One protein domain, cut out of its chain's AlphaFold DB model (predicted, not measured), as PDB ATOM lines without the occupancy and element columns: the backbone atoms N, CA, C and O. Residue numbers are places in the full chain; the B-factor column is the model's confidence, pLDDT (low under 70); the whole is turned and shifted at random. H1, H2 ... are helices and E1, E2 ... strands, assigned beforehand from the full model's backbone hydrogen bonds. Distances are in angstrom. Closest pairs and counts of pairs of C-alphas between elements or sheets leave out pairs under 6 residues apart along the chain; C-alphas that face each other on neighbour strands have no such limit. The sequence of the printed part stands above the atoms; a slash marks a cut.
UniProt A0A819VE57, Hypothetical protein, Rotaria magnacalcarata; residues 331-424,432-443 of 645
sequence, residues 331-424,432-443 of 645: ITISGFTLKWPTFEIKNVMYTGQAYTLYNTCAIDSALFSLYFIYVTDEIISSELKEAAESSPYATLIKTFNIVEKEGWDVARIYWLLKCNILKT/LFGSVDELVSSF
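Overview. This is residues 331 to 424 and 432 to 443 of the 645 residues of the protein "Hypothetical protein" of Rotaria magnacalcarata (UniProt A0A819VE57). A helical hairpin of H3 and H4 lies in the middle, with H1 crossing one side of it and the strand hairpin E3 and E4 next to H4. H5 runs beside the first part of H1, H2 meets H3 near residues 393 to 397, and the small strand hairpin E1 and E2 lies at the margin. The 106 printed residues hold four named strands, then five named helices; both two-stranded sheets are antiparallel, and the class is mixed. The whole is compact, with a radius of gyration of the C-alphas of 13.6 A and spans of 36 by 31 by 25 A.

Along the chain. E1, residues 331 to 333, begins at C-alpha 331 (76.080, 88.013, -32.270). E2 is residues 336 to 339, E3 345 to 350 and E4 353 to 357, 12.9 A long. H1, residues 361 to 376, measures 21.9 A; H2 is 378 to 387; H3, 393 to 406, measures 19.2 A; H4, 408 to 418, 15.2 A. H5, residues 432 to 443, measures 17.1 A and ends at C-alpha 443 (73.284, 114.452, -27.003).

Arrangement. In the hairpin E1 and E2, N 331 and O 338 are 2.8 A apart, within hydrogen-bond range; in the hairpin E3 and E4, N 345 and O 357 are 2.9 A apart. The closest C-alphas of E3 and H4, Ile 345 and Asp 409, are 6.3 A apart. H3 and H4 touch, Thr 399 to Ala 411 closest at 5.1 A between C-alphas, at a shallow tilt of 29 degrees, opposite ways. H1 is close to but not clearly touching H3, about perpendicular at 89 degrees, with C-alphas 371 and 400 closest at 6.2 A. H1, with residues 362 to 366 alone, touches H5, the same way at 24 degrees, a shallow tilt; C-alphas 363 and 436 are closest, 6.9 A. H1 and H2 touch only at the corner, C-alphas 374 and 381 closest at 4.9 A. H2 touches H3 at a steep tilt of 59 degrees, opposite ways, C-alphas 384 and 393 closest at 6.6 A. Every O i to N i+4 pair is within range in H1, H2, H3 and H4, and 7 of 8 in H5.

Size, cuts and confidence. The farthest C-alphas, Ser 334 and Thr 424, are 39.9 A apart. Residues 425 to 431 are not printed, and C-alphas 424 and 432 are 12.7 A apart across the cut. Of the links printed whole, each is tight. The printed part has a mean pLDDT of 73.9; 34 residues are under 70, among them 331 to 343 and 432 to 443.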
ATOM      1  N   ILE A 331      76.116  87.497 -30.901       44.16
ATOM      2  CA  ILE A 331      76.080  88.013 -32.270       44.16
ATOM      3  C   ILE A 331      77.452  88.606 -32.563       44.16
ATOM      4  O   ILE A 331      77.856  89.562 -31.909       44.16
ATOM      5  N   THR A 332      78.175  88.062 -33.538       39.16
ATOM      6  CA  THR A 332      79.475  88.608 -33.950       39.16
ATOM      7  C   THR A 332      79.303  89.516 -35.163       39.16
ATOM      8  O   THR A 332      78.788  89.071 -36.180       39.16
ATOM      9  N   ILE A 333      79.734  90.775 -35.069       38.97
ATOM     10  CA  ILE A 333      79.654  91.783 -36.139       38.97
ATOM     11  C   ILE A 333      81.062  92.322 -36.387       38.97
ATOM     12  O   ILE A 333      81.680  92.859 -35.469       38.97
ATOM     13  N   SER A 334      81.592  92.173 -37.605       34.88
ATOM     14  CA  SER A 334      82.898  92.733 -37.999       34.88
ATOM     15  C   SER A 334      84.058  92.428 -37.018       34.88
ATOM     16  O   SER A 334      84.914  93.270 -36.759       34.88
ATOM     17  N   GLY A 335      84.088  91.215 -36.446       40.28
ATOM     18  CA  GLY A 335      85.107  90.779 -35.474       40.28
ATOM     19  C   GLY A 335      84.794  91.081 -34.001       40.28
ATOM     20  O   GLY A 335      85.581  90.709 -33.133       40.28
ATOM     21  N   PHE A 336      83.646  91.694 -33.702       37.78
ATOM     22  CA  PHE A 336      83.180  91.986 -32.344       37.78
ATOM     23  C   PHE A 336      82.015  91.076 -31.952       37.78
ATOM     24  O   PHE A 336      80.948  91.151 -32.551       37.78
ATOM     25  N   THR A 337      82.193  90.234 -30.932       46.75
ATOM     26  CA  THR A 337      81.128  89.373 -30.390       46.75
ATOM     27  C   THR A 337      80.336  90.110 -29.313       46.75
ATOM     28  O   THR A 337      80.852  90.428 -28.244       46.75
ATOM     29  N   LEU A 338      79.060  90.367 -29.588       46.31
ATOM     30  CA  LEU A 338      78.114  91.045 -28.711       46.31
ATOM     31  C   LEU A 338      77.135  90.043 -28.105       46.31
ATOM     32  O   LEU A 338      76.478  89.292 -28.816       46.31
ATOM     33  N   LYS A 339      76.985  90.060 -26.781       53.06
ATOM     34  CA  LYS A 339      75.918  89.308 -26.103       53.06
ATOM     35  C   LYS A 339      74.658  90.158 -26.073       53.06
ATOM     36  O   LYS A 339      74.720  91.294 -25.605       53.06
ATOM     37  N   TRP A 340      73.535  89.633 -26.552       49.44
ATOM     38  CA  TRP A 340      72.271  90.367 -26.490       49.44
ATOM     39  C   TRP A 340      71.857  90.617 -25.027       49.44
ATOM     40  O   TRP A 340      71.980  89.696 -24.207       49.44
ATOM     41  N   PRO A 341      71.384  91.824 -24.660       53.22
ATOM     42  CA  PRO A 341      70.922  92.082 -23.305       53.22
ATOM     43  C   PRO A 341      69.639  91.296 -23.021       53.22
ATOM     44  O   PRO A 341      68.708  91.260 -23.825       53.22
ATOM     45  N   THR A 342      69.554  90.686 -21.840       57.75
ATOM     46  CA  THR A 342      68.277  90.196 -21.321       57.75
ATOM     47  C   THR A 342      67.426  91.396 -20.920       57.75
ATOM     48  O   THR A 342      67.916  92.294 -20.230       57.75
ATOM     49  N   PHE A 343      66.142  91.408 -21.292       65.75
ATOM     50  CA  PHE A 343      65.176  92.478 -20.961       65.75
ATOM     51  C   PHE A 343      64.799  92.562 -19.466       65.75
ATOM     52  O   PHE A 343      63.776  93.125 -19.073       65.75
ATOM     53  N   GLU A 344      65.637  91.963 -18.629       75.50
ATOM     54  CA  GLU A 344      65.548  91.882 -17.190       75.50
ATOM     55  C   GLU A 344      66.969  91.703 -16.644       75.50
ATOM     56  O   GLU A 344      67.786  90.981 -17.227       75.50
ATOM     57  N   ILE A 345      67.262  92.347 -15.518       79.25
ATOM     58  CA  ILE A 345      68.509  92.173 -14.772       79.25
ATOM     59  C   ILE A 345      68.136  91.444 -13.487       79.25
ATOM     60  O   ILE A 345      67.388  91.990 -12.682       79.25
ATOM     61  N   LYS A 346      68.629  90.218 -13.283       82.81
ATOM     62  CA  LYS A 346      68.360  89.429 -12.067       82.81
ATOM     63  C   LYS A 346      69.612  89.278 -11.225       82.81
ATOM     64  O   LYS A 346      70.564  88.642 -11.662       82.81
ATOM     65  N   ASN A 347      69.559  89.764  -9.984       84.44
ATOM     66  CA  ASN A 347      70.582  89.534  -8.959       84.44
ATOM     67  C   ASN A 347      72.009  89.895  -9.404       84.44
ATOM     68  O   ASN A 347      72.971  89.223  -9.033       84.44
ATOM     69  N   VAL A 348      72.156  90.951 -10.201       84.00
ATOM     70  CA  VAL A 348      73.474  91.366 -10.682       84.00
ATOM     71  C   VAL A 348      74.162  92.178  -9.595       84.00
ATOM     72  O   VAL A 348      73.609  93.141  -9.063       84.00
ATOM     73  N   MET A 349      75.370  91.750  -9.240       83.31
ATOM     74  CA  MET A 349      76.186  92.390  -8.217       83.31
ATOM     75  C   MET A 349      76.968  93.546  -8.834       83.31
ATOM     76  O   MET A 349      77.818  93.333  -9.693       83.31
ATOM     77  N   TYR A 350      76.731  94.765  -8.356       88.19
ATOM     78  CA  TYR A 350      77.510  95.938  -8.733       88.19
ATOM     79  C   TYR A 350      77.951  96.697  -7.481       88.19
ATOM     80  O   TYR A 350      77.136  97.052  -6.628       88.19
ATOM     81  N   THR A 351      79.259  96.932  -7.335       89.38
ATOM     82  CA  THR A 351      79.860  97.589  -6.150       89.38
ATOM     83  C   THR A 351      79.450  96.963  -4.804       89.38
ATOM     84  O   THR A 351      79.275  97.663  -3.813       89.38
ATOM     85  N   GLY A 352      79.272  95.637  -4.761       88.12
ATOM     86  CA  GLY A 352      78.879  94.904  -3.548       88.12
ATOM     87  C   GLY A 352      77.377  94.917  -3.227       88.12
ATOM     88  O   GLY A 352      76.977  94.320  -2.232       88.12
ATOM     89  N   GLN A 353      76.544  95.539  -4.067       88.75
ATOM     90  CA  GLN A 353      75.087  95.552  -3.929       88.75
ATOM     91  C   GLN A 353      74.430  94.738  -5.050       88.75
ATOM     92  O   GLN A 353      74.833  94.839  -6.208       88.75
ATOM     93  N   ALA A 354      73.423  93.935  -4.702       87.38
ATOM     94  CA  ALA A 354      72.625  93.181  -5.665       87.38
ATOM     95  C   ALA A 354      71.507  94.057  -6.243       87.38
ATOM     96  O   ALA A 354      70.792  94.726  -5.492       87.38
ATOM     97  N   TYR A 355      71.328  94.007  -7.561       87.69
ATOM     98  CA  TYR A 355      70.264  94.703  -8.273       87.69
ATOM     99  C   TYR A 355      69.394  93.712  -9.038       87.69
ATOM    100  O   TYR A 355      69.901  92.817  -9.719       87.69
ATOM    101  N   THR A 356      68.081  93.923  -8.952       84.19
ATOM    102  CA  THR A 356      67.091  93.242  -9.785       84.19
ATOM    103  C   THR A 356      66.187  94.293 -10.416       84.19
ATOM    104  O   THR A 356      65.541  95.056  -9.697       84.19
ATOM    105  N   LEU A 357      66.185  94.366 -11.748       80.06
ATOM    106  CA  LEU A 357      65.459  95.360 -12.537       80.06
ATOM    107  C   LEU A 357      64.566  94.656 -13.556       80.06
ATOM    108  O   LEU A 357      65.019  93.765 -14.273       80.06
ATOM    109  N   TYR A 358      63.315  95.100 -13.627       76.56
ATOM    110  CA  TYR A 358      62.300  94.616 -14.560       76.56
ATOM    111  C   TYR A 358      61.986  95.710 -15.590       76.56
ATOM    112  O   TYR A 358      62.168  96.893 -15.300       76.56
ATOM    113  N   ASN A 359      61.471  95.324 -16.762       69.50
ATOM    114  CA  ASN A 359      61.005  96.237 -17.816       69.50
ATOM    115  C   ASN A 359      62.080  97.212 -18.334       69.50
ATOM    116  O   ASN A 359      61.814  98.392 -18.548       69.50
ATOM    117  N   THR A 360      63.304  96.731 -18.562       71.81
ATOM    118  CA  THR A 360      64.422  97.574 -19.026       71.81
ATOM    119  C   THR A 360      64.433  97.816 -20.540       71.81
ATOM    120  O   THR A 360      65.306  98.525 -21.028       71.81
ATOM    121  N   CYS A 361      63.458  97.295 -21.294       67.31
ATOM    122  CA  CYS A 361      63.495  97.212 -22.760       67.31
ATOM    123  C   CYS A 361      63.759  98.537 -23.491       67.31
ATOM    124  O   CYS A 361      64.522  98.555 -24.459       67.31
ATOM    125  N   ALA A 362      63.180  99.647 -23.030       64.94
ATOM    126  CA  ALA A 362      63.389 100.958 -23.643       64.94
ATOM    127  C   ALA A 362      64.825 101.465 -23.432       64.94
ATOM    128  O   ALA A 362      65.480 101.908 -24.375       64.94
ATOM    129  N   ILE A 363      65.341 101.325 -22.208       71.56
ATOM    130  CA  ILE A 363      66.719 101.691 -21.854       71.56
ATOM    131  C   ILE A 363      67.713 100.789 -22.581       71.56
ATOM    132  O   ILE A 363      68.714 101.278 -23.099       71.56
ATOM    133  N   ASP A 364      67.415  99.493 -22.659       74.50
ATOM    134  CA  ASP A 364      68.245  98.510 -23.350       74.50
ATOM    135  C   ASP A 364      68.360  98.860 -24.833       74.50
ATOM    136  O   ASP A 364      69.462  98.912 -25.372       74.50
ATOM    137  N   SER A 365      67.237  99.188 -25.473       69.44
ATOM    138  CA  SER A 365      67.200  99.562 -26.890       69.44
ATOM    139  C   SER A 365      67.949 100.870 -27.156       69.44
ATOM    140  O   SER A 365      68.698 100.969 -28.131       69.44
ATOM    141  N   ALA A 366      67.796 101.866 -26.278       73.50
ATOM    142  CA  ALA A 366      68.473 103.152 -26.407       73.50
ATOM    143  C   ALA A 366      69.990 103.030 -26.194       73.50
ATOM    144  O   ALA A 366      70.768 103.481 -27.034       73.50
ATOM    145  N   LEU A 367      70.427 102.376 -25.110       79.38
ATOM    146  CA  LEU A 367      71.849 102.164 -24.829       79.38
ATOM    147  C   LEU A 367      72.511 101.285 -25.889       79.38
ATOM    148  O   LEU A 367      73.630 101.588 -26.296       79.38
ATOM    149  N   PHE A 368      71.821 100.247 -26.366       81.31
ATOM    150  CA  PHE A 368      72.306  99.410 -27.460       81.31
ATOM    151  C   PHE A 368      72.496 100.216 -28.744       81.31
ATOM    152  O   PHE A 368      73.556 100.141 -29.358       81.31
ATOM    153  N   SER A 369      71.516 101.044 -29.114       77.31
ATOM    154  CA  SER A 369      71.605 101.893 -30.307       77.31
ATOM    155  C   SER A 369      72.762 102.890 -30.209       77.31
ATOM    156  O   SER A 369      73.538 103.032 -31.152       77.31
ATOM    157  N   LEU A 370      72.923 103.547 -29.056       81.25
ATOM    158  CA  LEU A 370      74.013 104.500 -28.836       81.25
ATOM    159  C   LEU A 370      75.387 103.811 -28.816       81.25
ATOM    160  O   LEU A 370      76.337 104.346 -29.383       81.25
ATOM    161  N   TYR A 371      75.496 102.629 -28.205       87.00
ATOM    162  CA  TYR A 371      76.725 101.836 -28.203       87.00
ATOM    163  C   TYR A 371      77.085 101.359 -29.610       87.00
ATOM    164  O   TYR A 371      78.231 101.477 -30.033       87.00
ATOM    165  N   PHE A 372      76.101 100.881 -30.371       80.25
ATOM    166  CA  PHE A 372      76.305 100.461 -31.751       80.25
ATOM    167  C   PHE A 372      76.837 101.615 -32.608       80.25
ATOM    168  O   PHE A 372      77.824 101.442 -33.318       80.25
ATOM    169  N   ILE A 373      76.250 102.812 -32.493       75.44
ATOM    170  CA  ILE A 373      76.759 104.019 -33.162       75.44
ATOM    171  C   ILE A 373      78.193 104.328 -32.707       75.44
ATOM    172  O   ILE A 373      79.054 104.591 -33.539       75.44
ATOM    173  N   TYR A 374      78.470 104.256 -31.401       85.44
ATOM    174  CA  TYR A 374      79.797 104.520 -30.839       85.44
ATOM    175  C   TYR A 374      80.891 103.577 -31.364       85.44
ATOM    176  O   TYR A 374      82.027 104.016 -31.549       85.44
ATOM    177  N   VAL A 375      80.571 102.299 -31.586       82.12
ATOM    178  CA  VAL A 375      81.531 101.301 -32.087       82.12
ATOM    179  C   VAL A 375      81.659 101.344 -33.613       82.12
ATOM    180  O   VAL A 375      82.741 101.096 -34.135       82.12
ATOM    181  N   THR A 376      80.582 101.662 -34.338       69.94
ATOM    182  CA  THR A 376      80.569 101.588 -35.813       69.94
ATOM    183  C   THR A 376      80.938 102.888 -36.524       69.94
ATOM    184  O   THR A 376      81.348 102.841 -37.684       69.94
ATOM    185  N   ASP A 377      80.824 104.040 -35.862       78.81
ATOM    186  CA  ASP A 377      81.149 105.344 -36.437       78.81
ATOM    187  C   ASP A 377      82.382 105.947 -35.742       78.81
ATOM    188  O   ASP A 377      82.302 106.497 -34.640       78.81
ATOM    189  N   GLU A 378      83.543 105.849 -36.399       80.25
ATOM    190  CA  GLU A 378      84.820 106.363 -35.881       80.25
ATOM    191  C   GLU A 378      84.788 107.868 -35.584       80.25
ATOM    192  O   GLU A 378      85.432 108.317 -34.632       80.25
ATOM    193  N   ILE A 379      84.023 108.649 -36.357       77.31
ATOM    194  CA  ILE A 379      83.926 110.102 -36.180       77.31
ATOM    195  C   ILE A 379      83.167 110.386 -34.886       77.31
ATOM    196  O   ILE A 379      83.660 111.115 -34.025       77.31
ATOM    197  N   ILE A 380      82.006 109.752 -34.703       74.12
ATOM    198  CA  ILE A 380      81.211 109.894 -33.476       74.12
ATOM    199  C   ILE A 380      81.980 109.360 -32.259       74.12
ATOM    200  O   ILE A 380      81.959 109.984 -31.198       74.12
ATOM    201  N   SER A 381      82.702 108.246 -32.402       83.75
ATOM    202  CA  SER A 381      83.552 107.690 -31.344       83.75
ATOM    203  C   SER A 381      84.640 108.675 -30.907       83.75
ATOM    204  O   SER A 381      84.836 108.890 -29.708       83.75
ATOM    205  N   SER A 382      85.338 109.288 -31.870       82.44
ATOM    206  CA  SER A 382      86.410 110.253 -31.612       82.44
ATOM    207  C   SER A 382      85.880 111.522 -30.950       82.44
ATOM    208  O   SER A 382      86.419 111.955 -29.934       82.44
ATOM    209  N   GLU A 383      84.788 112.076 -31.470       78.56
ATOM    210  CA  GLU A 383      84.166 113.275 -30.904       78.56
ATOM    211  C   GLU A 383      83.639 113.040 -29.486       78.56
ATOM    212  O   GLU A 383      83.791 113.895 -28.613       78.56
ATOM    213  N   LEU A 384      83.040 111.874 -29.221       77.56
ATOM    214  CA  LEU A 384      82.591 111.538 -27.874       77.56
ATOM    215  C   LEU A 384      83.771 111.463 -26.910       77.56
ATOM    216  O   LEU A 384      83.669 111.980 -25.798       77.56
ATOM    217  N   LYS A 385      84.885 110.846 -27.327       84.62
ATOM    218  CA  LYS A 385      86.106 110.744 -26.514       84.62
ATOM    219  C   LYS A 385      86.680 112.123 -26.189       84.62
ATOM    220  O   LYS A 385      87.071 112.340 -25.049       84.62
ATOM    221  N   GLU A 386      86.658 113.049 -27.143       82.88
ATOM    222  CA  GLU A 386      87.108 114.433 -26.957       82.88
ATOM    223  C   GLU A 386      86.169 115.228 -26.028       82.88
ATOM    224  O   GLU A 386      86.613 115.919 -25.115       82.88
ATOM    225  N   ALA A 387      84.851 115.055 -26.167       76.69
ATOM    226  CA  ALA A 387      83.854 115.725 -25.327       76.69
ATOM    227  C   ALA A 387      83.745 115.149 -23.897       76.69
ATOM    228  O   ALA A 387      83.039 115.706 -23.044       76.69
ATOM    229  N   ALA A 388      84.396 114.018 -23.613       73.38
ATOM    230  CA  ALA A 388      84.274 113.281 -22.357       73.38
ATOM    231  C   ALA A 388      84.936 113.972 -21.159       73.38
ATOM    232  O   ALA A 388      84.608 113.650 -20.020       73.38
ATOM    233  N   GLU A 389      85.852 114.913 -21.378       68.19
ATOM    234  CA  GLU A 389      86.684 115.458 -20.298       68.19
ATOM    235  C   GLU A 389      85.912 116.342 -19.296       68.19
ATOM    236  O   GLU A 389      86.415 116.620 -18.209       68.19
ATOM    237  N   SER A 390      84.668 116.748 -19.592       56.09
ATOM    238  CA  SER A 390      83.882 117.625 -18.699       56.09
ATOM    239  C   SER A 390      82.348 117.496 -18.789       56.09
ATOM    240  O   SER A 390      81.627 118.367 -18.302       56.09
ATOM    241  N   SER A 391      81.809 116.420 -19.376       72.62
ATOM    242  CA  SER A 391      80.391 116.362 -19.783       72.62
ATOM    243  C   SER A 391      79.650 115.077 -19.353       72.62
ATOM    244  O   SER A 391      80.280 114.073 -19.005       72.62
ATOM    245  N   PRO A 392      78.301 115.045 -19.430       70.06
ATOM    246  CA  PRO A 392      77.507 113.813 -19.310       70.06
ATOM    247  C   PRO A 392      77.949 112.670 -20.250       70.06
ATOM    248  O   PRO A 392      77.664 111.507 -19.950       70.06
ATOM    249  N   TYR A 393      78.708 112.947 -21.321       80.19
ATOM    250  CA  TYR A 393      79.276 111.921 -22.208       80.19
ATOM    251  C   TYR A 393      80.342 111.063 -21.525       80.19
ATOM    252  O   TYR A 393      80.499 109.899 -21.888       80.19
ATOM    253  N   ALA A 394      81.001 111.569 -20.476       86.00
ATOM    254  CA  ALA A 394      81.931 110.786 -19.662       86.00
ATOM    255  C   ALA A 394      81.256 109.537 -19.074       86.00
ATOM    256  O   ALA A 394      81.834 108.449 -19.044       86.00
ATOM    257  N   THR A 395      80.002 109.690 -18.636       89.62
ATOM    258  CA  THR A 395      79.193 108.590 -18.099       89.62
ATOM    259  C   THR A 395      78.843 107.595 -19.196       89.62
ATOM    260  O   THR A 395      78.948 106.392 -18.979       89.62
ATOM    261  N   LEU A 396      78.466 108.076 -20.383       88.81
ATOM    262  CA  LEU A 396      78.100 107.216 -21.507       88.81
ATOM    263  C   LEU A 396      79.307 106.411 -22.015       88.81
ATOM    264  O   LEU A 396      79.229 105.195 -22.128       88.81
ATOM    265  N   ILE A 397      80.461 107.048 -22.206       92.38
ATOM    266  CA  ILE A 397      81.685 106.360 -22.638       92.38
ATOM    267  C   ILE A 397      82.159 105.371 -21.586       92.38
ATOM    268  O   ILE A 397      82.541 104.250 -21.910       92.38
ATOM    269  N   LYS A 398      82.108 105.747 -20.305       93.88
ATOM    270  CA  LYS A 398      82.443 104.803 -19.242       93.88
ATOM    271  C   LYS A 398      81.457 103.635 -19.198       93.88
ATOM    272  O   LYS A 398      81.893 102.521 -18.943       93.88
ATOM    273  N   THR A 399      80.183 103.863 -19.514       93.81
ATOM    274  CA  THR A 399      79.186 102.794 -19.688       93.81
ATOM    275  C   THR A 399      79.587 101.862 -20.827       93.81
ATOM    276  O   THR A 399      79.637 100.656 -20.622       93.81
ATOM    277  N   PHE A 400      79.955 102.395 -21.992       94.25
ATOM    278  CA  PHE A 400      80.383 101.605 -23.153       94.25
ATOM    279  C   PHE A 400      81.663 100.809 -22.891       94.25
ATOM    280  O   PHE A 400      81.727  99.624 -23.200       94.25
ATOM    281  N   ASN A 401      82.628 101.402 -22.193       93.06
ATOM    282  CA  ASN A 401      83.825 100.688 -21.748       93.06
ATOM    283  C   ASN A 401      83.499  99.544 -20.769       93.06
ATOM    284  O   ASN A 401      84.239  98.565 -20.705       93.06
ATOM    285  N   ILE A 402      82.427  99.663 -19.976       92.75
ATOM    286  CA  ILE A 402      81.955  98.590 -19.089       92.75
ATOM    287  C   ILE A 402      81.228  97.508 -19.898       92.75
ATOM    288  O   ILE A 402      81.406  96.336 -19.579       92.75
ATOM    289  N   VAL A 403      80.492  97.856 -20.966       90.69
ATOM    290  CA  VAL A 403      79.885  96.860 -21.877       90.69
ATOM    291  C   VAL A 403      80.960  95.906 -22.400       90.69
ATOM    292  O   VAL A 403      80.779  94.692 -22.331       90.69
ATOM    293  N   GLU A 404      82.102  96.440 -22.837       88.75
ATOM    294  CA  GLU A 404      83.215  95.649 -23.382       88.75
ATOM    295  C   GLU A 404      83.940  94.796 -22.332       88.75
ATOM    296  O   GLU A 404      84.408  93.701 -22.641       88.75
ATOM    297  N   LYS A 405      84.055  95.285 -21.092       92.19
ATOM    298  CA  LYS A 405      84.852  94.628 -20.039       92.19
ATOM    299  C   LYS A 405      84.056  93.674 -19.157       92.19
ATOM    300  O   LYS A 405      84.579  92.646 -18.739       92.19
ATOM    301  N   GLU A 406      82.830  94.050 -18.819       88.94
ATOM    302  CA  GLU A 406      82.029  93.433 -17.753       88.94
ATOM    303  C   GLU A 406      80.632  93.012 -18.244       88.94
ATOM    304  O   GLU A 406      79.893  92.346 -17.520       88.94
ATOM    305  N   GLY A 407      80.278  93.344 -19.491       88.31
ATOM    306  CA  GLY A 407      79.015  92.976 -20.121       88.31
ATOM    307  C   GLY A 407      77.875  93.969 -19.879       88.31
ATOM    308  O   GLY A 407      77.969  94.931 -19.111       88.31
ATOM    309  N   TRP A 408      76.760  93.722 -20.569       86.88
ATOM    310  CA  TRP A 408      75.617  94.636 -20.625       86.88
ATOM    311  C   TRP A 408      74.961  94.894 -19.272       86.88
ATOM    312  O   TRP A 408      74.642  96.035 -18.959       86.88
ATOM    313  N   ASP A 409      74.760  93.873 -18.446       87.69
ATOM    314  CA  ASP A 409      74.031  94.020 -17.180       87.69
ATOM    315  C   ASP A 409      74.742  94.973 -16.216       87.69
ATOM    316  O   ASP A 409      74.118  95.825 -15.580       87.69
ATOM    317  N   VAL A 410      76.070  94.865 -16.161       89.00
ATOM    318  CA  VAL A 410      76.919  95.691 -15.306       89.00
ATOM    319  C   VAL A 410      76.973  97.129 -15.821       89.00
ATOM    320  O   VAL A 410      76.814  98.076 -15.046       89.00
ATOM    321  N   ALA A 411      77.102  97.301 -17.140       90.06
ATOM    322  CA  ALA A 411      77.061  98.610 -17.784       90.06
ATOM    323  C   ALA A 411      75.724  99.326 -17.548       90.06
ATOM    324  O   ALA A 411      75.700 100.512 -17.217       90.06
ATOM    325  N   ARG A 412      74.607  98.595 -17.642       87.94
ATOM    326  CA  ARG A 412      73.260  99.122 -17.388       87.94
ATOM    327  C   ARG A 412      73.115  99.637 -15.962       87.94
ATOM    328  O   ARG A 412      72.711 100.781 -15.770       87.94
ATOM    329  N   ILE A 413      73.492  98.838 -14.962       88.81
ATOM    330  CA  ILE A 413      73.431  99.266 -13.555       88.81
ATOM    331  C   ILE A 413      74.329 100.481 -13.315       88.81
ATOM    332  O   ILE A 413      73.906 101.435 -12.657       88.81
ATOM    333  N   TYR A 414      75.542 100.481 -13.874       93.06
ATOM    334  CA  TYR A 414      76.448 101.622 -13.786       93.06
ATOM    335  C   TYR A 414      75.803 102.904 -14.324       93.06
ATOM    336  O   TYR A 414      75.785 103.922 -13.624       93.06
ATOM    337  N   TRP A 415      75.254 102.850 -15.539       90.31
ATOM    338  CA  TRP A 415      74.624 103.995 -16.188       90.31
ATOM    339  C   TRP A 415      73.438 104.508 -15.370       90.31
ATOM    340  O   TRP A 415      73.394 105.685 -15.010       90.31
ATOM    341  N   LEU A 416      72.542 103.610 -14.956       88.38
ATOM    342  CA  LEU A 416      71.370 103.948 -14.150       88.38
ATOM    343  C   LEU A 416      71.740 104.573 -12.790       88.38
ATOM    344  O   LEU A 416      71.089 105.518 -12.339       88.38
ATOM    345  N   LEU A 417      72.802 104.096 -12.133       88.81
ATOM    346  CA  LEU A 417      73.300 104.685 -10.883       88.81
ATOM    347  C   LEU A 417      73.933 106.061 -11.097       88.81
ATOM    348  O   LEU A 417      73.784 106.943 -10.248       88.81
ATOM    349  N   LYS A 418      74.655 106.252 -12.206       90.62
ATOM    350  CA  LYS A 418      75.308 107.527 -12.527       90.62
ATOM    351  C   LYS A 418      74.329 108.599 -12.971       90.62
ATOM    352  O   LYS A 418      74.500 109.747 -12.572       90.62
ATOM    353  N   CYS A 419      73.269 108.214 -13.668       83.69
ATOM    354  CA  CYS A 419      72.131 109.077 -13.967       83.69
ATOM    355  C   CYS A 419      71.215 109.305 -12.748       83.69
ATOM    356  O   CYS A 419      70.189 109.961 -12.873       83.69
ATOM    357  N   ASN A 420      71.568 108.780 -11.562       85.31
ATOM    358  CA  ASN A 420      70.774 108.837 -10.328       85.31
ATOM    359  C   ASN A 420      69.348 108.262 -10.461       85.31
ATOM    360  O   ASN A 420      68.502 108.526  -9.608       85.31
ATOM    361  N   ILE A 421      69.094 107.424 -11.468       80.50
ATOM    362  CA  ILE A 421      67.791 106.792 -11.710       80.50
ATOM    363  C   ILE A 421      67.481 105.777 -10.601       80.50
ATOM    364  O   ILE A 421      66.354 105.691 -10.131       80.50
ATOM    365  N   LEU A 422      68.499 105.061 -10.112       77.38
ATOM    366  CA  LEU A 422      68.344 104.049  -9.055       77.38
ATOM    367  C   LEU A 422      68.473 104.589  -7.622       77.38
ATOM    368  O   LEU A 422      68.264 103.836  -6.673       77.38
ATOM    369  N   LYS A 423      68.826 105.868  -7.424       64.38
ATOM    370  CA  LYS A 423      69.098 106.416  -6.078       64.38
ATOM    371  C   LYS A 423      67.855 106.823  -5.284       64.38
ATOM    372  O   LYS A 423      67.983 107.171  -4.115       64.38
ATOM    373  N   THR A 424      66.661 106.771  -5.865       52.16
ATOM    374  CA  THR A 424      65.420 107.048  -5.127       52.16
ATOM    375  C   THR A 424      64.953 105.781  -4.417       52.16
ATOM    376  O   THR A 424      64.135 105.003  -4.897       52.16
ATOM    377  N   LEU A 432      60.778 105.877 -16.904       48.97
ATOM    378  CA  LEU A 432      62.162 105.715 -17.359       48.97
ATOM    379  C   LEU A 432      62.363 106.301 -18.767       48.97
ATOM    380  O   LEU A 432      63.501 106.604 -19.129       48.97
ATOM    381  N   PHE A 433      61.280 106.507 -19.530       44.97
ATOM    382  CA  PHE A 433      61.318 107.115 -20.860       44.97
ATOM    383  C   PHE A 433      61.801 108.569 -20.822       44.97
ATOM    384  O   PHE A 433      62.699 108.927 -21.583       44.97
ATOM    385  N   GLY A 434      61.325 109.381 -19.870       46.25
ATOM    386  CA  GLY A 434      61.676 110.806 -19.806       46.25
ATOM    387  C   GLY A 434      63.177 111.073 -19.615       46.25
ATOM    388  O   GLY A 434      63.718 112.023 -20.172       46.25
ATOM    389  N   SER A 435      63.886 110.206 -18.882       51.22
ATOM    390  CA  SER A 435      65.340 110.336 -18.668       51.22
ATOM    391  C   SER A 435      66.172 109.912 -19.884       51.22
ATOM    392  O   SER A 435      67.272 110.429 -20.086       51.22
ATOM    393  N   VAL A 436      65.663 108.977 -20.693       49.91
ATOM    394  CA  VAL A 436      66.298 108.561 -21.954       49.91
ATOM    395  C   VAL A 436      66.121 109.654 -23.003       49.91
ATOM    396  O   VAL A 436      67.103 110.049 -23.632       49.91
ATOM    397  N   ASP A 437      64.914 110.206 -23.124       51.16
ATOM    398  CA  ASP A 437      64.607 111.284 -24.065       51.16
ATOM    399  C   ASP A 437      65.395 112.557 -23.757       51.16
ATOM    400  O   ASP A 437      65.946 113.173 -24.669       51.16
ATOM    401  N   GLU A 438      65.526 112.937 -22.483       53.06
ATOM    402  CA  GLU A 438      66.311 114.105 -22.075       53.06
ATOM    403  C   GLU A 438      67.810 113.927 -22.379       53.06
ATOM    404  O   GLU A 438      68.466 114.861 -22.855       53.06
ATOM    405  N   LEU A 439      68.357 112.719 -22.189       51.81
ATOM    406  CA  LEU A 439      69.760 112.421 -22.490       51.81
ATOM    407  C   LEU A 439      70.025 112.371 -24.003       51.81
ATOM    408  O   LEU A 439      70.981 112.994 -24.469       51.81
ATOM    409  N   VAL A 440      69.179 111.677 -24.773       53.84
ATOM    410  CA  VAL A 440      69.248 111.643 -26.246       53.84
ATOM    411  C   VAL A 440      69.070 113.056 -26.809       53.84
ATOM    412  O   VAL A 440      69.802 113.473 -27.706       53.84
ATOM    413  N   SER A 441      68.182 113.857 -26.220       51.78
ATOM    414  CA  SER A 441      67.990 115.260 -26.594       51.78
ATOM    415  C   SER A 441      69.202 116.128 -26.260       51.78
ATOM    416  O   SER A 441      69.589 116.964 -27.072       51.78
ATOM    417  N   SER A 442      69.842 115.942 -25.102       50.03
ATOM    418  CA  SER A 442      71.078 116.648 -24.728       50.03
ATOM    419  C   SER A 442      72.246 116.283 -25.658       50.03
ATOM    420  O   SER A 442      72.954 117.172 -26.148       50.03
ATOM    421  N   PHE A 443      72.356 114.992 -26.005       51.56
ATOM    422  CA  PHE A 443      73.284 114.452 -27.003       51.56
ATOM    423  C   PHE A 443      73.131 115.167 -28.354       51.56
ATOM    424  O   PHE A 443      74.102 115.693 -28.901       51.56
TER     425      PHE A 443